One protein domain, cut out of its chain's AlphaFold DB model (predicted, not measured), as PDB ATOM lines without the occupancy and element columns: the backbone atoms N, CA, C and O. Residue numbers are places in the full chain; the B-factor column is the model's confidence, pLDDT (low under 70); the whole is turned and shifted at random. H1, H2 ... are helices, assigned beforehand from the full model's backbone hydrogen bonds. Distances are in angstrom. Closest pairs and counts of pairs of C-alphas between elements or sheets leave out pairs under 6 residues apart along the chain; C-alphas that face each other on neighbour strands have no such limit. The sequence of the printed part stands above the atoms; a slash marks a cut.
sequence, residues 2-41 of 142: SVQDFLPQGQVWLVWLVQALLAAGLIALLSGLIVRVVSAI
ATOM      1  N   SER A   2      -2.734 -25.467 -13.515       64.12
ATOM      2  CA  SER A   2      -4.007 -24.896 -13.080       64.12
ATOM      3  C   SER A   2      -5.012 -24.948 -14.237       64.12
ATOM      4  O   SER A   2      -4.626 -24.918 -15.401       64.12
ATOM      5  N   VAL A   3      -6.314 -25.019 -13.947       60.69
ATOM      6  CA  VAL A   3      -7.379 -25.022 -14.979       60.69
ATOM      7  C   VAL A   3      -7.330 -23.755 -15.853       60.69
ATOM      8  O   VAL A   3      -7.762 -23.766 -17.002       60.69
ATOM      9  N   GLN A   4      -6.743 -22.677 -15.331       62.41
ATOM     10  CA  GLN A   4      -6.551 -21.410 -16.033       62.41
ATOM     11  C   GLN A   4      -5.491 -21.495 -17.144       62.41
ATOM     12  O   GLN A   4      -5.557 -20.707 -18.081       62.41
ATOM     13  N   ASP A   5      -4.591 -22.484 -17.098       62.38
ATOM     14  CA  ASP A   5      -3.593 -22.731 -18.151       62.38
ATOM     15  C   ASP A   5      -4.219 -23.357 -19.415       62.38
ATOM     16  O   ASP A   5      -3.627 -23.324 -20.491       62.38
ATOM     17  N   PHE A   6      -5.430 -23.920 -19.299       61.81
ATOM     18  CA  PHE A   6      -6.185 -24.522 -20.406       61.81
ATOM     19  C   PHE A   6      -7.237 -23.583 -21.009       61.81
ATOM     20  O   PHE A   6      -7.851 -23.923 -22.020       61.81
ATOM     21  N   LEU A   7      -7.473 -22.420 -20.394       59.59
ATOM     22  CA  LEU A   7      -8.463 -21.456 -20.860       59.59
ATOM     23  C   LEU A   7      -7.778 -20.426 -21.770       59.59
ATOM     24  O   LEU A   7      -6.977 -19.625 -21.283       59.59
ATOM     25  N   PRO A   8      -8.066 -20.421 -23.085       61.69
ATOM     26  CA  PRO A   8      -7.435 -19.482 -24.001       61.69
ATOM     27  C   PRO A   8      -7.785 -18.037 -23.615       61.69
ATOM     28  O   PRO A   8      -8.957 -17.664 -23.548       61.69
ATOM     29  N   GLN A   9      -6.767 -17.216 -23.349       71.69
ATOM     30  CA  GLN A   9      -6.948 -15.809 -22.984       71.69
ATOM     31  C   GLN A   9      -7.264 -14.948 -24.222       71.69
ATOM     32  O   GLN A   9      -6.724 -15.164 -25.308       71.69
ATOM     33  N   GLY A  10      -8.134 -13.944 -24.064       69.81
ATOM     34  CA  GLY A  10      -8.510 -13.012 -25.139       69.81
ATOM     35  C   GLY A  10      -9.553 -13.565 -26.122       69.81
ATOM     36  O   GLY A  10     -10.319 -14.457 -25.792       69.81
ATOM     37  N   GLN A  11      -9.621 -13.040 -27.349       70.75
ATOM     38  CA  GLN A  11     -10.669 -13.380 -28.338       70.75
ATOM     39  C   GLN A  11     -10.703 -14.858 -28.788       70.75
ATOM     40  O   GLN A  11     -11.654 -15.280 -29.442       70.75
ATOM     41  N   VAL A  12      -9.701 -15.666 -28.432       75.62
ATOM     42  CA  VAL A  12      -9.589 -17.072 -28.847       75.62
ATOM     43  C   VAL A  12     -10.685 -17.952 -28.224       75.62
ATOM     44  O   VAL A  12     -11.186 -18.850 -28.900       75.62
ATOM     45  N   TRP A  13     -11.139 -17.666 -26.995       78.62
ATOM     46  CA  TRP A  13     -12.235 -18.432 -26.376       78.62
ATOM     47  C   TRP A  13     -13.560 -18.277 -27.142       78.62
ATOM     48  O   TRP A  13     -14.313 -19.241 -27.271       78.62
ATOM     49  N   LEU A  14     -13.818 -17.088 -27.703       79.88
ATOM     50  CA  LEU A  14     -14.997 -16.813 -28.530       79.88
ATOM     51  C   LEU A  14     -14.962 -17.630 -29.822       79.88
ATOM     52  O   LEU A  14     -15.969 -18.223 -30.197       79.88
ATOM     53  N   VAL A  15     -13.798 -17.712 -30.475       83.00
ATOM     54  CA  VAL A  15     -13.619 -18.520 -31.691       83.00
ATOM     55  C   VAL A  15     -13.871 -19.999 -31.400       83.00
ATOM     56  O   VAL A  15     -14.576 -20.660 -32.160       83.00
ATOM     57  N   TRP A  16     -13.358 -20.510 -30.279       85.50
ATOM     58  CA  TRP A  16     -13.577 -21.898 -29.861       85.50
ATOM     59  C   TRP A  16     -15.046 -22.188 -29.566       85.50
ATOM     60  O   TRP A  16     -15.568 -23.214 -29.995       85.50
ATOM     61  N   LEU A  17     -15.738 -21.274 -28.884       84.56
ATOM     62  CA  LEU A  17     -17.162 -21.416 -28.597       84.56
ATOM     63  C   LEU A  17     -18.001 -21.421 -29.883       84.56
ATOM     64  O   LEU A  17     -18.882 -22.265 -30.043       84.56
ATOM     65  N   VAL A  18     -17.694 -20.535 -30.834       88.12
ATOM     66  CA  VAL A  18     -18.361 -20.494 -32.145       88.12
ATOM     67  C   VAL A  18     -18.089 -21.770 -32.947       88.12
ATOM     68  O   VAL A  18     -19.020 -22.339 -33.515       88.12
ATOM     69  N   GLN A  19     -16.849 -22.266 -32.959       86.62
ATOM     70  CA  GLN A  19     -16.504 -23.532 -33.613       86.62
ATOM     71  C   GLN A  19     -17.208 -24.727 -32.967       86.62
ATOM     72  O   GLN A  19     -17.712 -25.589 -33.682       86.62
ATOM     73  N   ALA A  20     -17.296 -24.769 -31.637       86.81
ATOM     74  CA  ALA A  20     -18.005 -25.819 -30.917       86.81
ATOM     75  C   ALA A  20     -19.509 -25.806 -31.230       86.81
ATOM     76  O   ALA A  20     -20.090 -26.861 -31.474       86.81
ATOM     77  N   LEU A  21     -20.132 -24.624 -31.290       90.19
ATOM     78  CA  LEU A  21     -21.539 -24.479 -31.674       90.19
ATOM     79  C   LEU A  21     -21.783 -24.891 -33.132       90.19
ATOM     80  O   LEU A  21     -22.752 -25.593 -33.411       90.19
ATOM     81  N   LEU A  22     -20.889 -24.514 -34.050       90.88
ATOM     82  CA  LEU A  22     -20.944 -24.946 -35.450       90.88
ATOM     83  C   LEU A  22     -20.785 -26.462 -35.584       90.88
ATOM     84  O   LEU A  22     -21.557 -27.094 -36.302       90.88
ATOM     85  N   ALA A  23     -19.826 -27.055 -34.873       89.75
ATOM     86  CA  ALA A  23     -19.607 -28.495 -34.870       89.75
ATOM     87  C   ALA A  23     -20.817 -29.242 -34.292       89.75
ATOM     88  O   ALA A  23     -21.295 -30.197 -34.901       89.75
ATOM     89  N   ALA A  24     -21.361 -28.779 -33.163       90.06
ATOM     90  CA  ALA A  24     -22.563 -29.350 -32.562       90.06
ATOM     91  C   ALA A  24     -23.777 -29.234 -33.498       90.06
ATOM     92  O   ALA A  24     -24.514 -30.204 -33.669       90.06
ATOM     93  N   GLY A  25     -23.953 -28.083 -34.155       90.19
ATOM     94  CA  GLY A  25     -25.001 -27.873 -35.153       90.19
ATOM     95  C   GLY A  25     -24.856 -28.801 -36.362       90.19
ATOM     96  O   GLY A  25     -25.834 -29.413 -36.789       90.19
ATOM     97  N   LEU A  26     -23.635 -28.973 -36.875       93.75
ATOM     98  CA  LEU A  26     -23.348 -29.892 -37.976       93.75
ATOM     99  C   LEU A  26     -23.633 -31.347 -37.587       93.75
ATOM    100  O   LEU A  26     -24.270 -32.068 -38.351       93.75
ATOM    101  N   ILE A  27     -23.206 -31.770 -36.394       91.88
ATOM    102  CA  ILE A  27     -23.488 -33.111 -35.870       91.88
ATOM    103  C   ILE A  27     -24.997 -33.318 -35.748       91.88
ATOM    104  O   ILE A  27     -25.502 -34.322 -36.235       91.88
ATOM    105  N   ALA A  28     -25.729 -32.363 -35.172       88.44
ATOM    106  CA  ALA A  28     -27.179 -32.462 -35.031       88.44
ATOM    107  C   ALA A  28     -27.886 -32.602 -36.391       88.44
ATOM    108  O   ALA A  28     -28.783 -33.436 -36.536       88.44
ATOM    109  N   LEU A  29     -27.455 -31.842 -37.404       91.44
ATOM    110  CA  LEU A  29     -27.984 -31.945 -38.767       91.44
ATOM    111  C   LEU A  29     -27.675 -33.302 -39.404       91.44
ATOM    112  O   LEU A  29     -28.572 -33.932 -39.964       91.44
ATOM    113  N   LEU A  30     -26.433 -33.777 -39.293       90.69
ATOM    114  CA  LEU A  30     -26.026 -35.080 -39.821       90.69
ATOM    115  C   LEU A  30     -26.767 -36.223 -39.122       90.69
ATOM    116  O   LEU A  30     -27.291 -37.108 -39.793       90.69
ATOM    117  N   SER A  31     -26.881 -36.188 -37.794       87.25
ATOM    118  CA  SER A  31     -27.656 -37.160 -37.024       87.25
ATOM    119  C   SER A  31     -29.128 -37.147 -37.429       87.25
ATOM    120  O   SER A  31     -29.696 -38.208 -37.672       87.25
ATOM    121  N   GLY A  32     -29.738 -35.966 -37.575       86.69
ATOM    122  CA  GLY A  32     -31.117 -35.834 -38.043       86.69
ATOM    123  C   GLY A  32     -31.319 -36.396 -39.452       86.69
ATOM    124  O   GLY A  32     -32.300 -37.098 -39.702       86.69
ATOM    125  N   LEU A  33     -30.370 -36.154 -40.362       89.06
ATOM    126  CA  LEU A  33     -30.397 -36.698 -41.719       89.06
ATOM    127  C   LEU A  33     -30.275 -38.226 -41.716       89.06
ATOM    128  O   LEU A  33     -31.062 -38.896 -42.378       89.06
ATOM    129  N   ILE A  34     -29.341 -38.780 -40.938       86.25
ATOM    130  CA  ILE A  34     -29.161 -40.230 -40.792       86.25
ATOM    131  C   ILE A  34     -30.432 -40.864 -40.235       86.25
ATOM    132  O   ILE A  34     -30.931 -41.820 -40.820       86.25
ATOM    133  N   VAL A  35     -30.999 -40.318 -39.154       84.50
ATOM    134  CA  VAL A  35     -32.253 -40.821 -38.570       84.50
ATOM    135  C   VAL A  35     -33.370 -40.793 -39.605       84.50
ATOM    136  O   VAL A  35     -34.082 -41.782 -39.751       84.50
ATOM    137  N   ARG A  36     -33.493 -39.709 -40.379       83.62
ATOM    138  CA  ARG A  36     -34.509 -39.595 -41.428       83.62
ATOM    139  C   ARG A  36     -34.316 -40.645 -42.525       83.62
ATOM    140  O   ARG A  36     -35.278 -41.323 -42.873       83.62
ATOM    141  N   VAL A  37     -33.093 -40.823 -43.023       83.75
ATOM    142  CA  VAL A  37     -32.762 -41.830 -44.048       83.75
ATOM    143  C   VAL A  37     -33.022 -43.245 -43.534       83.75
ATOM    144  O   VAL A  37     -33.673 -44.032 -44.212       83.75
ATOM    145  N   VAL A  38     -32.583 -43.559 -42.316       80.19
ATOM    146  CA  VAL A  38     -32.784 -44.870 -41.684       80.19
ATOM    147  C   VAL A  38     -34.270 -45.137 -41.425       80.19
ATOM    148  O   VAL A  38     -34.747 -46.236 -41.691       80.19
ATOM    149  N   SER A  39     -35.025 -44.131 -40.972       74.31
ATOM    150  CA  SER A  39     -36.473 -44.239 -40.733       74.31
ATOM    151  C   SER A  39     -37.293 -44.405 -42.015       74.31
ATOM    152  O   SER A  39     -38.377 -44.979 -41.974       74.31
ATOM    153  N   ALA A  40     -36.768 -43.947 -43.156       78.94
ATOM    154  CA  ALA A  40     -37.393 -44.145 -44.459       78.94
ATOM    155  C   ALA A  40     -37.269 -45.594 -44.962       78.94
ATOM    156  O   ALA A  40     -37.949 -45.962 -45.918       78.94
ATOM    157  N   ILE A  41     -36.428 -46.423 -44.329       79.19
ATOM    158  CA  ILE A  41     -36.308 -47.846 -44.643       79.19
ATOM    159  C   ILE A  41     -37.343 -48.612 -43.798       79.19
ATOM    160  O   ILE A  41     -37.120 -48.823 -42.602       79.19
TER     161      ILE A  41
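This is residues 2 to 41 of the 142 residues of an uncharacterized protein of Thermus parvatiensis (UniProt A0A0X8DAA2). One long, unbent helix, H2, makes nearly the whole length, and at its first end the short stretch of residues 2 to 11 turns off to the side, giving the outline of a lopsided L. The short limb of the L holds H1, a small helix of four residues, near its tip; it does not fold back over H2, and there is no packed core. The printed part has 40 residues with two named helices, H1 then H2 along the chain, and no named strand; the class is all helix. The whole is extended, with a radius of gyration of the C-alphas of 16.2 A, and the C-alphas span 50 by 19 by 5 A along their three main axes.

The printed part begins at Ser 2. H1 is residues 3 to 6, Val 3 to Phe 6, with C-alpha 3 at (-7.379, -25.022, -14.979). H2 is residues 12 to 39, Val 12 to Ser 39, and measures 40.0 A from first to last C-alpha. It begins with C-alpha 12 at (-9.589, -17.072, -28.847) and ends with C-alpha 39 at (-36.473, -44.239, -40.733).

H1 and H2 are apart, with no C-alpha of the one within 8 A of the other. A tight link of 5 residues joins them. Residues 17 to 41, of which 17 to 39 belong to H2, stand free. In H2 every O i to N i+4 pair is within hydrogen-bond range; H1 is too short for such a pair, and its one O i to N i+3 pair is within range.

The C-alphas of Ser 2 and Ile 41, the two farthest apart, are 50.7 A from each other. The printed part has no cut and no long link. The mean pLDDT of the printed part is 80.4; residues 2 to 8 and residue 10 are under 70.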